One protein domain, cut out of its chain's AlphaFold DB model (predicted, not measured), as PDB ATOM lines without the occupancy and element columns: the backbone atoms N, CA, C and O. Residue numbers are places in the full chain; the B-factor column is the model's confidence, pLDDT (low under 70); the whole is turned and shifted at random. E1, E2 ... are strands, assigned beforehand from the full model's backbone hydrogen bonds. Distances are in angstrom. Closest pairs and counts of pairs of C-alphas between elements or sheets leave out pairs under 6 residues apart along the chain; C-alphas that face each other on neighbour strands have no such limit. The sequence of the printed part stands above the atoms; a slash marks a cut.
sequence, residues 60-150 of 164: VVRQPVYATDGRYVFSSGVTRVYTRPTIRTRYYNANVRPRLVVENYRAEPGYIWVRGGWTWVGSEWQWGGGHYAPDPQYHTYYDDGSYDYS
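Overview. This is residues 60 to 150 of the 164 residues of an uncharacterized protein of Deltaproteobacteria bacterium (UniProt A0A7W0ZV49). With little regular structure, a small sheet of E1, E2 and E3 lies beside a broken hairpin, E4 running on into E5 and E6 into E7, with hairpin E8 and E9 at one end. The long link, residues 82 to 110, runs to the other end and back. The printed part has 91 residues, under half in named elements, is all strand, antiparallel, with E1 to E9 in order, and is loose, with radius of gyration of the C-alphas 16.4 A and spans 52 by 24 by 19 A.

Along the chain. The meander, antiparallel neighbours in turn, is E1, residues 66 to 68, beginning at (-23.928, 37.274, 1.057), E2, 71 to 73, and E3, 79 to 81. E4 is 111 to 114, E5 117 to 120, E6 125 to 128, E7 131 to 134, E8 138 to 142 and E9 147 to 149, ending at (-29.251, 42.992, -20.760).

Arrangement. The closest C-alphas of E2 and E7, Tyr 72 and Tyr 132, are 7.8 A apart. Across antiparallel E4 and E7, N 114 and O 131 are within hydrogen-bond range, 2.8 A.

Size, cuts and confidence. The printed part has no cut; pLDDT is under 70 in residues 60 to 68, 76 and 137 to 150.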
ATOM      1  N   VAL A  60     -28.593  31.172 -15.050       54.75
ATOM      2  CA  VAL A  60     -28.208  31.141 -13.642       54.75
ATOM      3  C   VAL A  60     -28.989  32.227 -12.916       54.75
ATOM      4  O   VAL A  60     -28.865  33.417 -13.209       54.75
ATOM      5  N   VAL A  61     -29.787  31.817 -11.934       54.66
ATOM      6  CA  VAL A  61     -30.380  32.745 -10.968       54.66
ATOM      7  C   VAL A  61     -29.243  33.260 -10.090       54.66
ATOM      8  O   VAL A  61     -28.594  32.470  -9.400       54.66
ATOM      9  N   ARG A  62     -28.959  34.571 -10.120       57.72
ATOM     10  CA  ARG A  62     -27.958  35.139  -9.210       57.72
ATOM     11  C   ARG A  62     -28.449  34.975  -7.781       57.72
ATOM     12  O   ARG A  62     -29.535  35.423  -7.422       57.72
ATOM     13  N   GLN A  63     -27.623  34.300  -6.993       53.28
ATOM     14  CA  GLN A  63     -27.870  34.094  -5.577       53.28
ATOM     15  C   GLN A  63     -27.853  35.439  -4.832       53.28
ATOM     16  O   GLN A  63     -27.195  36.385  -5.290       53.28
ATOM     17  N   PRO A  64     -28.588  35.547  -3.710       53.16
ATOM     18  CA  PRO A  64     -28.550  36.727  -2.857       53.16
ATOM     19  C   PRO A  64     -27.104  37.093  -2.517       53.16
ATOM     20  O   PRO A  64     -26.258  36.218  -2.329       53.16
ATOM     21  N   VAL A  65     -26.807  38.393  -2.459       64.56
ATOM     22  CA  VAL A  65     -25.475  38.840  -2.046       64.56
ATOM     23  C   VAL A  65     -25.283  38.437  -0.591       64.56
ATOM     24  O   VAL A  65     -26.030  38.887   0.279       64.56
ATOM     25  N   TYR A  66     -24.289  37.593  -0.318       58.31
ATOM     26  CA  TYR A  66     -23.928  37.274   1.057       58.31
ATOM     27  C   TYR A  66     -23.264  38.502   1.660       58.31
ATOM     28  O   TYR A  66     -22.148  38.867   1.282       58.31
ATOM     29  N   ALA A  67     -24.001  39.159   2.551       67.31
ATOM     30  CA  ALA A  67     -23.546  40.315   3.295       67.31
ATOM     31  C   ALA A  67     -23.233  39.893   4.734       67.31
ATOM     32  O   ALA A  67     -24.111  39.432   5.462       67.31
ATOM     33  N   THR A  68     -21.986  40.063   5.162       67.94
ATOM     34  CA  THR A  68     -21.589  39.887   6.567       67.94
ATOM     35  C   THR A  68     -20.682  41.039   6.954       67.94
ATOM     36  O   THR A  68     -19.655  41.250   6.320       67.94
ATOM     37  N   ASP A  69     -21.090  41.831   7.947       71.69
ATOM     38  CA  ASP A  69     -20.323  42.980   8.454       71.69
ATOM     39  C   ASP A  69     -19.836  43.961   7.369       71.69
ATOM     40  O   ASP A  69     -18.748  44.526   7.444       71.69
ATOM     41  N   GLY A  70     -20.654  44.175   6.333       76.00
ATOM     42  CA  GLY A  70     -20.321  45.050   5.203       76.00
ATOM     43  C   GLY A  70     -19.444  44.397   4.130       76.00
ATOM     44  O   GLY A  70     -19.158  45.026   3.114       76.00
ATOM     45  N   ARG A  71     -19.042  43.134   4.287       84.00
ATOM     46  CA  ARG A  71     -18.434  42.331   3.221       84.00
ATOM     47  C   ARG A  71     -19.527  41.734   2.341       84.00
ATOM     48  O   ARG A  71     -20.363  40.989   2.838       84.00
ATOM     49  N   TYR A  72     -19.474  42.028   1.047       83.19
ATOM     50  CA  TYR A  72     -20.375  41.528   0.012       83.19
ATOM     51  C   TYR A  72     -19.618  40.577  -0.914       83.19
ATOM     52  O   TYR A  72     -18.597  40.958  -1.498       83.19
ATOM     53  N   VAL A  73     -20.116  39.348  -1.049       82.88
ATOM     54  CA  VAL A  73     -19.601  38.356  -2.004       82.88
ATOM     55  C   VAL A  73     -20.584  38.233  -3.162       82.88
ATOM     56  O   VAL A  73     -21.743  37.867  -2.967       82.88
ATOM     57  N   PHE A  74     -20.118  38.567  -4.362       81.69
ATOM     58  CA  PHE A  74     -20.926  38.573  -5.577       81.69
ATOM     59  C   PHE A  74     -20.802  37.245  -6.320       81.69
ATOM     60  O   PHE A  74     -19.812  36.525  -6.181       81.69
ATOM     61  N   SER A  75     -21.779  36.935  -7.174       71.69
ATOM     62  CA  SER A  75     -21.766  35.695  -7.964       71.69
ATOM     63  C   SER A  75     -20.592  35.600  -8.947       71.69
ATOM     64  O   SER A  75     -20.272  34.513  -9.404       71.69
ATOM     65  N   SER A  76     -19.944  36.723  -9.270       67.62
ATOM     66  CA  SER A  76     -18.706  36.777 -10.059       67.62
ATOM     67  C   SER A  76     -17.470  36.280  -9.297       67.62
ATOM     68  O   SER A  76     -16.384  36.240  -9.865       67.62
ATOM     69  N   GLY A  77     -17.592  35.966  -8.001       74.75
ATOM     70  CA  GLY A  77     -16.462  35.685  -7.112       74.75
ATOM     71  C   GLY A  77     -15.756  36.946  -6.603       74.75
ATOM     72  O   GLY A  77     -14.917  36.870  -5.705       74.75
ATOM     73  N   VAL A  78     -16.120  38.127  -7.117       78.75
ATOM     74  CA  VAL A  78     -15.631  39.407  -6.602       78.75
ATOM     75  C   VAL A  78     -16.128  39.585  -5.169       78.75
ATOM     76  O   VAL A  78     -17.283  39.308  -4.846       78.75
ATOM     77  N   THR A  79     -15.248  40.067  -4.297       84.56
ATOM     78  CA  THR A  79     -15.604  40.488  -2.940       84.56
ATOM     79  C   THR A  79     -15.426  41.997  -2.834       84.56
ATOM     80  O   THR A  79     -14.382  42.532  -3.213       84.56
ATOM     81  N   ARG A  80     -16.426  42.695  -2.295       83.88
ATOM     82  CA  ARG A  80     -16.319  44.116  -1.937       83.88
ATOM     83  C   ARG A  80     -16.555  44.288  -0.449       83.88
ATOM     84  O   ARG A  80     -17.337  43.562   0.150       83.88
ATOM     85  N   VAL A  81     -15.889  45.276   0.130       82.56
ATOM     86  CA  VAL A  81     -16.123  45.692   1.509       82.56
ATOM     87  C   VAL A  81     -16.708  47.094   1.466       82.56
ATOM     88  O   VAL A  81     -16.125  48.001   0.876       82.56
ATOM     89  N   TYR A  82     -17.877  47.243   2.064       82.69
ATOM     90  CA  TYR A  82     -18.539  48.508   2.303       82.69
ATOM     91  C   TYR A  82     -18.344  48.896   3.763       82.69
ATOM     92  O   TYR A  82     -18.719  48.165   4.683       82.69
ATOM     93  N   THR A  83     -17.784  50.079   3.976       80.12
ATOM     94  CA  THR A  83     -17.683  50.659   5.308       80.12
ATOM     95  C   THR A  83     -18.901  51.533   5.548       80.12
ATOM     96  O   THR A  83     -19.031  52.609   4.965       80.12
ATOM     97  N   ARG A  84     -19.793  51.071   6.428       74.88
ATOM     98  CA  ARG A  84     -20.950  51.858   6.860       74.88
ATOM     99  C   ARG A  84     -20.510  53.195   7.471       74.88
ATOM    100  O   ARG A  84     -19.545  53.223   8.242       74.88
ATOM    101  N   PRO A  85     -21.229  54.291   7.194       76.81
ATOM    102  CA  PRO A  85     -20.954  55.564   7.832       76.81
ATOM    103  C   PRO A  85     -21.187  55.461   9.343       76.81
ATOM    104  O   PRO A  85     -22.159  54.864   9.808       76.81
ATOM    105  N   THR A  86     -20.287  56.052  10.127       82.75
ATOM    106  CA  THR A  86     -20.426  56.094  11.585       82.75
ATOM    107  C   THR A  86     -21.274  57.287  12.001       82.75
ATOM    108  O   THR A  86     -20.862  58.439  11.857       82.75
ATOM    109  N   ILE A  87     -22.443  57.010  12.574       87.50
ATOM    110  CA  ILE A  87     -23.300  58.032  13.173       87.50
ATOM    111  C   ILE A  87     -22.819  58.298  14.598       87.50
ATOM    112  O   ILE A  87     -22.879  57.422  15.455       87.50
ATOM    113  N   ARG A  88     -22.322  59.511  14.849       88.12
ATOM    114  CA  ARG A  88     -21.791  59.922  16.162       88.12
ATOM    115  C   ARG A  88     -22.800  60.678  17.026       88.12
ATOM    116  O   ARG A  88     -22.525  60.953  18.187       88.12
ATOM    117  N   THR A  89     -23.943  61.035  16.457       90.25
ATOM    118  CA  THR A  89     -24.953  61.875  17.100       90.25
ATOM    119  C   THR A  89     -26.273  61.132  17.148       90.25
ATOM    120  O   THR A  89     -26.667  60.512  16.163       90.25
ATOM    121  N   ARG A  90     -26.945  61.212  18.293       91.88
ATOM    122  CA  ARG A  90     -28.276  60.645  18.504       91.88
ATOM    123  C   ARG A  90     -29.358  61.668  18.200       91.88
ATOM    124  O   ARG A  90     -29.157  62.864  18.415       91.88
ATOM    125  N   TYR A  91     -30.502  61.202  17.717       93.25
ATOM    126  CA  TYR A  91     -31.571  62.066  17.217       93.25
ATOM    127  C   TYR A  91     -32.931  61.636  17.780       93.25
ATOM    128  O   TYR A  91     -33.589  60.759  17.229       93.25
ATOM    129  N   TYR A  92     -33.371  62.281  18.861       94.81
ATOM    130  CA  TYR A  92     -34.599  61.915  19.588       94.81
ATOM    131  C   TYR A  92     -35.843  62.723  19.197       94.81
ATOM    132  O   TYR A  92     -36.936  62.455  19.681       94.81
ATOM    133  N   ASN A  93     -35.705  63.741  18.348       94.25
ATOM    134  CA  ASN A  93     -36.853  64.537  17.923       94.25
ATOM    135  C   ASN A  93     -37.518  63.899  16.692       94.25
ATOM    136  O   ASN A  93     -36.981  63.971  15.588       94.25
ATOM    137  N   ALA A  94     -38.706  63.317  16.874       92.94
ATOM    138  CA  ALA A  94     -39.475  62.690  15.796       92.94
ATOM    139  C   ALA A  94     -39.863  63.671  14.673       92.94
ATOM    140  O   ALA A  94     -39.972  63.274  13.515       92.94
ATOM    141  N   ASN A  95     -40.025  64.957  14.998       94.31
ATOM    142  CA  ASN A  95     -40.456  65.987  14.049       94.31
ATOM    143  C   ASN A  95     -39.302  66.542  13.205       94.31
ATOM    144  O   ASN A  95     -39.534  67.258  12.235       94.31
ATOM    145  N   VAL A  96     -38.054  66.228  13.564       91.88
ATOM    146  CA  VAL A  96     -36.866  66.710  12.857       91.88
ATOM    147  C   VAL A  96     -36.129  65.520  12.272       91.88
ATOM    148  O   VAL A  96     -35.411  64.805  12.969       91.88
ATOM    149  N   ARG A  97     -36.288  65.317  10.962       90.00
ATOM    150  CA  ARG A  97     -35.554  64.273  10.248       90.00
ATOM    151  C   ARG A  97     -34.072  64.659  10.140       90.00
ATOM    152  O   ARG A  97     -33.778  65.756   9.660       90.00
ATOM    153  N   PRO A  98     -33.127  63.779  10.517       92.56
ATOM    154  CA  PRO A  98     -31.709  64.073  10.368       92.56
ATOM    155  C   PRO A  98     -31.297  64.200   8.897       92.56
ATOM    156  O   PRO A  98     -31.945  63.664   7.991       92.56
ATOM    157  N   ARG A  99     -30.174  64.886   8.661       88.38
ATOM    158  CA  ARG A  99     -29.605  65.046   7.315       88.38
ATOM    159  C   ARG A  99     -29.252  63.700   6.684       88.38
ATOM    160  O   ARG A  99     -28.854  62.768   7.384       88.38
ATOM    161  N   LEU A 100     -29.351  63.616   5.359       83.50
ATOM    162  CA  LEU A 100     -28.954  62.421   4.619       83.50
ATOM    163  C   LEU A 100     -27.462  62.130   4.834       83.50
ATOM    164  O   LEU A 100     -26.637  63.045   4.851       83.50
ATOM    165  N   VAL A 101     -27.131  60.854   5.003       85.62
ATOM    166  CA  VAL A 101     -25.754  60.389   5.146       85.62
ATOM    167  C   VAL A 101     -25.246  59.971   3.771       85.62
ATOM    168  O   VAL A 101     -25.957  59.301   3.024       85.62
ATOM    169  N   VAL A 102     -24.033  60.398   3.422       83.31
ATOM    170  CA  VAL A 102     -23.406  60.049   2.144       83.31
ATOM    171  C   VAL A 102     -22.778  58.663   2.254       83.31
ATOM    172  O   VAL A 102     -21.979  58.410   3.156       83.31
ATOM    173  N   GLU A 103     -23.131  57.783   1.321       82.19
ATOM    174  CA  GLU A 103     -22.592  56.429   1.210       82.19
ATOM    175  C   GLU A 103     -21.746  56.331  -0.058       82.19
ATOM    176  O   GLU A 103     -22.238  56.567  -1.161       82.19
ATOM    177  N   ASN A 104     -20.470  55.980   0.094       82.44
ATOM    178  CA  ASN A 104     -19.587  55.737  -1.039       82.44
ATOM    179  C   ASN A 104     -19.624  54.249  -1.389       82.44
ATOM    180  O   ASN A 104     -19.220  53.408  -0.586       82.44
ATOM    181  N   TYR A 105     -20.082  53.930  -2.596       83.81
ATOM    182  CA  TYR A 105     -20.157  52.564  -3.110       83.81
ATOM    183  C   TYR A 105     -19.540  52.485  -4.506       83.81
ATOM    184  O   TYR A 105     -19.433  53.479  -5.225       83.81
ATOM    185  N   ARG A 106     -19.118  51.282  -4.902       82.19
ATOM    186  CA  ARG A 106     -18.656  51.010  -6.270       82.19
ATOM    187  C   ARG A 106     -19.778  50.366  -7.071       82.19
ATOM    188  O   ARG A 106     -20.491  49.518  -6.541       82.19
ATOM    189  N   ALA A 107     -19.936  50.737  -8.335       80.88
ATOM    190  CA  ALA A 107     -20.825  49.995  -9.221       80.88
ATOM    191  C   ALA A 107     -20.287  48.566  -9.410       80.88
ATOM    192  O   ALA A 107     -19.080  48.382  -9.580       80.88
ATOM    193  N   GLU A 108     -21.171  47.571  -9.370       82.12
ATOM    194  CA  GLU A 108     -20.837  46.170  -9.620       82.12
ATOM    195  C   GLU A 108     -21.826  45.614 -10.656       82.12
ATOM    196  O   GLU A 108     -23.036  45.756 -10.465       82.12
ATOM    197  N   PRO A 109     -21.356  45.006 -11.759       78.50
ATOM    198  CA  PRO A 109     -22.240  44.505 -12.804       78.50
ATOM    199  C   PRO A 109     -23.298  43.532 -12.274       78.50
ATOM    200  O   PRO A 109     -22.989  42.508 -11.650       78.50
ATOM    201  N   GLY A 110     -24.556  43.862 -12.556       76.38
ATOM    202  CA  GLY A 110     -25.716  43.081 -12.144       76.38
ATOM    203  C   GLY A 110     -26.267  43.354 -10.764       76.38
ATOM    204  O   GLY A 110     -27.203  42.674 -10.341       76.38
ATOM    205  N   TYR A 111     -25.708  44.341 -10.076       83.56
ATOM    206  CA  TYR A 111     -26.190  44.787  -8.786       83.56
ATOM    207  C   TYR A 111     -26.359  46.300  -8.791       83.56
ATOM    208  O   TYR A 111     -25.542  47.044  -9.336       83.56
ATOM    209  N   ILE A 112     -27.409  46.757  -8.127       87.06
ATOM    210  CA  ILE A 112     -27.632  48.166  -7.827       87.06
ATOM    211  C   ILE A 112     -27.336  48.421  -6.357       87.06
ATOM    212  O   ILE A 112     -27.555  47.563  -5.499       87.06
ATOM    213  N   TRP A 113     -26.848  49.623  -6.060       88.50
ATOM    214  CA  TRP A 113     -26.785  50.092  -4.684       88.50
ATOM    215  C   TRP A 113     -28.138  50.662  -4.279       88.50
ATOM    216  O   TRP A 113     -28.610  51.651  -4.846       88.50
ATOM    217  N   VAL A 114     -28.751  50.049  -3.277       87.38
ATOM    218  CA  VAL A 114     -29.937  50.573  -2.615       87.38
ATOM    219  C   VAL A 114     -29.459  51.466  -1.482       87.38
ATOM    220  O   VAL A 114     -28.843  50.991  -0.526       87.38
ATOM    221  N   ARG A 115     -29.731  52.769  -1.603       86.56
ATOM    222  CA  ARG A 115     -29.333  53.761  -0.596       86.56
ATOM    223  C   ARG A 115     -29.913  53.430   0.781       86.56
ATOM    224  O   ARG A 115     -31.075  53.031   0.888       86.56
ATOM    225  N   GLY A 116     -29.119  53.674   1.817       89.12
ATOM    226  CA  GLY A 116     -29.574  53.665   3.200       89.12
ATOM    227  C   GLY A 116     -30.571  54.784   3.507       89.12
ATOM    228  O   GLY A 116     -30.872  55.652   2.675       89.12
ATOM    229  N   GLY A 117     -31.099  54.776   4.727       91.50
ATOM    230  CA  GLY A 117     -32.105  55.743   5.140       91.50
ATOM    231  C   GLY A 117     -32.308  55.839   6.644       91.50
ATOM    232  O   GLY A 117     -32.017  54.918   7.404       91.50
ATOM    233  N   TRP A 118     -32.848  56.986   7.057       93.50
ATOM    234  CA  TRP A 118     -33.328  57.204   8.417       93.50
ATOM    235  C   TRP A 118     -34.712  56.597   8.611       93.50
ATOM    236  O   TRP A 118     -35.629  56.928   7.853       93.50
ATOM    237  N   THR A 119     -34.853  55.816   9.678       94.88
ATOM    238  CA  THR A 119     -36.113  55.236  10.147       94.88
ATOM    239  C   THR A 119     -36.340  55.638  11.601       94.88
ATOM    240  O   THR A 119     -35.432  55.543  12.425       94.88
ATOM    241  N   TRP A 120     -37.546  56.106  11.921       94.88
ATOM    242  CA  TRP A 120     -37.952  56.373  13.298       94.88
ATOM    243  C   TRP A 120     -38.372  55.063  13.966       94.88
ATOM    244  O   TRP A 120     -39.274  54.392  13.467       94.88
ATOM    245  N   VAL A 121     -37.742  54.696  15.085       95.38
ATOM    246  CA  VAL A 121     -38.032  53.426  15.788       95.38
ATOM    247  C   VAL A 121     -38.895  53.598  17.044       95.38
ATOM    248  O   VAL A 121     -38.940  52.718  17.896       95.38
ATOM    249  N   GLY A 122     -39.573  54.739  17.184       94.12
ATOM    250  CA  GLY A 122     -40.451  55.044  18.321       94.12
ATOM    251  C   GLY A 122     -39.823  55.959  19.374       94.12
ATOM    252  O   GLY A 122     -40.550  56.690  20.037       94.12
ATOM    253  N   SER A 123     -38.494  55.979  19.484       95.12
ATOM    254  CA  SER A 123     -37.763  56.814  20.452       95.12
ATOM    255  C   SER A 123     -36.576  57.575  19.861       95.12
ATOM    256  O   SER A 123     -36.183  58.607  20.398       95.12
ATOM    257  N   GLU A 124     -36.001  57.093  18.760       95.81
ATOM    258  CA  GLU A 124     -34.824  57.679  18.123       95.81
ATOM    259  C   GLU A 124     -34.891  57.464  16.602       95.81
ATOM    260  O   GLU A 124     -35.471  56.484  16.119       95.81
ATOM    261  N   TRP A 125     -34.279  58.360  15.830       94.75
ATOM    262  CA  TRP A 125     -33.957  58.086  14.433       94.75
ATOM    263  C   TRP A 125     -32.742  57.167  14.345       94.75
ATOM    264  O   TRP A 125     -31.666  57.490  14.846       94.75
ATOM    265  N   GLN A 126     -32.891  56.055  13.634       93.38
ATOM    266  CA  GLN A 126     -31.812  55.115  13.358       93.38
ATOM    267  C   GLN A 126     -31.482  55.091  11.867       93.38
ATOM    268  O   GLN A 126     -32.375  55.120  11.018       93.38
ATOM    269  N   TRP A 127     -30.187  55.061  11.550       90.69
ATOM    270  CA  TRP A 127     -29.712  54.922  10.176       90.69
ATOM    271  C   TRP A 127     -29.614  53.442   9.811       90.69
ATOM    272  O   TRP A 127     -28.801  52.711  10.382       90.69
ATOM    273  N   GLY A 128     -30.409  53.011   8.836       89.06
ATOM    274  CA  GLY A 128     -30.198  51.751   8.133       89.06
ATOM    275  C   GLY A 128     -29.200  51.967   7.000       89.06
ATOM    276  O   GLY A 128     -29.461  52.775   6.110       89.06
ATOM    277  N   GLY A 129     -28.064  51.269   7.036       86.88
ATOM    278  CA  GLY A 129     -27.072  51.325   5.960       86.88
ATOM    279  C   GLY A 129     -27.615  50.778   4.639       86.88
ATOM    280  O   GLY A 129     -28.436  49.858   4.631       86.88
ATOM    281  N   GLY A 130     -27.153  51.345   3.529       88.06
ATOM    282  CA  GLY A 130     -27.430  50.846   2.190       88.06
ATOM    283  C   GLY A 130     -26.841  49.459   1.945       88.06
ATOM    284  O   GLY A 130     -26.049  48.939   2.736       88.06
ATOM    285  N   HIS A 131     -27.260  48.842   0.846       87.62
ATOM    286  CA  HIS A 131     -26.821  47.502   0.469       87.62
ATOM    287  C   HIS A 131     -26.873  47.282  -1.042       87.62
ATOM    288  O   HIS A 131     -27.604  47.954  -1.767       87.62
ATOM    289  N   TYR A 132     -26.119  46.288  -1.512       86.75
ATOM    290  CA  TYR A 132     -26.265  45.788  -2.874       86.75
ATOM    291  C   TYR A 132     -27.498  44.896  -2.990       86.75
ATOM    292  O   TYR A 132     -27.650  43.941  -2.226       86.75
ATOM    293  N   ALA A 133     -28.334  45.175  -3.982       83.06
ATOM    294  CA  ALA A 133     -29.434  44.316  -4.399       83.06
ATOM    295  C   ALA A 133     -29.225  43.890  -5.861       83.06
ATOM    296  O   ALA A 133     -28.627  44.650  -6.628       83.06
ATOM    297  N   PRO A 134     -29.682  42.693  -6.270       79.75
ATOM    298  CA  PRO A 134     -29.701  42.319  -7.680       79.75
ATOM    299  C   PRO A 134     -30.451  43.371  -8.500       79.75
ATOM    300  O   PRO A 134     -31.527  43.815  -8.098       79.75
ATOM    301  N   ASP A 135     -29.878  43.780  -9.629       79.88
ATOM    302  CA  ASP A 135     -30.533  44.734 -10.518       79.88
ATOM    303  C   ASP A 135     -31.731  44.059 -11.211       79.88
ATOM    304  O   ASP A 135     -31.527  43.113 -11.982       79.88
ATOM    305  N   PRO A 136     -32.975  44.524 -10.984       70.31
ATOM    306  CA  PRO A 136     -34.153  43.929 -11.602       70.31
ATOM    307  C   PRO A 136     -34.163  44.042 -13.135       70.31
ATOM    308  O   PRO A 136     -34.879  43.279 -13.780       70.31
ATOM    309  N   GLN A 137     -33.384  44.952 -13.735       67.25
ATOM    310  CA  GLN A 137     -33.278  45.097 -15.194       67.25
ATOM    311  C   GLN A 137     -32.425  44.003 -15.854       67.25
ATOM    312  O   GLN A 137     -32.530  43.777 -17.059       67.25
ATOM    313  N   TYR A 138     -31.600  43.287 -15.090       63.12
ATOM    314  CA  TYR A 138     -30.821  42.172 -15.617       63.12
ATOM    315  C   TYR A 138     -31.607  40.870 -15.461       63.12
ATOM    316  O   TYR A 138     -31.644  40.265 -14.392       63.12
ATOM    317  N   HIS A 139     -32.261  40.447 -16.542       55.22
ATOM    318  CA  HIS A 139     -33.193  39.318 -16.520       55.22
ATOM    319  C   HIS A 139     -32.536  37.943 -16.678       55.22
ATOM    320  O   HIS A 139     -33.135  36.945 -16.274       55.22
ATOM    321  N   THR A 140     -31.343  37.827 -17.271       57.41
ATOM    322  CA  THR A 140     -30.731  36.506 -17.494       57.41
ATOM    323  C   THR A 140     -29.210  36.577 -17.471       57.41
ATOM    324  O   THR A 140     -28.590  37.239 -18.299       57.41
ATOM    325  N   TYR A 141     -28.610  35.867 -16.518       58.75
ATOM    326  CA  TYR A 141     -27.179  35.574 -16.488       58.75
ATOM    327  C   TYR A 141     -26.948  34.153 -16.966       58.75
ATOM    328  O   TYR A 141     -27.769  33.276 -16.702       58.75
ATOM    329  N   TYR A 142     -25.827  33.928 -17.631       62.25
ATOM    330  CA  TYR A 142     -25.405  32.618 -18.093       62.25
ATOM    331  C   TYR A 142     -24.218  32.112 -17.268       62.25
ATOM    332  O   TYR A 142     -23.472  32.882 -16.658       62.25
ATOM    333  N   ASP A 143     -24.074  30.795 -17.225       53.69
ATOM    334  CA  ASP A 143     -22.989  30.063 -16.566       53.69
ATOM    335  C   ASP A 143     -21.596  30.369 -17.136       53.69
ATOM    336  O   ASP A 143     -20.603  30.253 -16.422       53.69
ATOM    337  N   ASP A 144     -21.523  30.841 -18.381       55.22
ATOM    338  CA  ASP A 144     -20.303  31.329 -19.037       55.22
ATOM    339  C   ASP A 144     -19.886  32.760 -18.619       55.22
ATOM    340  O   ASP A 144     -18.946  33.326 -19.177       55.22
ATOM    341  N   GLY A 145     -20.583  33.367 -17.650       53.75
ATOM    342  CA  GLY A 145     -20.335  34.733 -17.185       53.75
ATOM    343  C   GLY A 145     -20.920  35.825 -18.087       53.75
ATOM    344  O   GLY A 145     -20.829  37.006 -17.741       53.75
ATOM    345  N   SER A 146     -21.549  35.463 -19.211       57.47
ATOM    346  CA  SER A 146     -22.279  36.407 -20.057       57.47
ATOM    347  C   SER A 146     -23.653  36.750 -19.472       57.47
ATOM    348  O   SER A 146     -24.187  36.060 -18.600       57.47
ATOM    349  N   TYR A 147     -24.226  37.867 -19.916       58.72
ATOM    350  CA  TYR A 147     -25.533  38.331 -19.462       58.72
ATOM    351  C   TYR A 147     -26.340  38.891 -20.627       58.72
ATOM    352  O   TYR A 147     -25.797  39.570 -21.500       58.72
ATOM    353  N   ASP A 148     -27.642  38.636 -20.606       58.72
ATOM    354  CA  ASP A 148     -28.596  39.317 -21.468       58.72
ATOM    355  C   ASP A 148     -29.126  40.540 -20.710       58.72
ATOM    356  O   ASP A 148     -29.874  40.445 -19.731       58.72
ATOM    357  N   TYR A 149     -28.691  41.713 -21.166       56.06
ATOM    358  CA  TYR A 149     -29.251  42.992 -20.760       56.06
ATOM    359  C   TYR A 149     -30.470  43.275 -21.635       56.06
ATOM    360  O   TYR A 149     -30.336  43.462 -22.845       56.06
ATOM    361  N   SER A 150     -31.657  43.303 -21.031       54.25
ATOM    362  CA  SER A 150     -32.841  43.823 -21.704       54.25
ATOM    363  C   SER A 150     -32.993  45.277 -21.260       54.25
ATOM    364  O   SER A 150     -33.379  45.508 -20.111       54.25
TER     365      SER A 150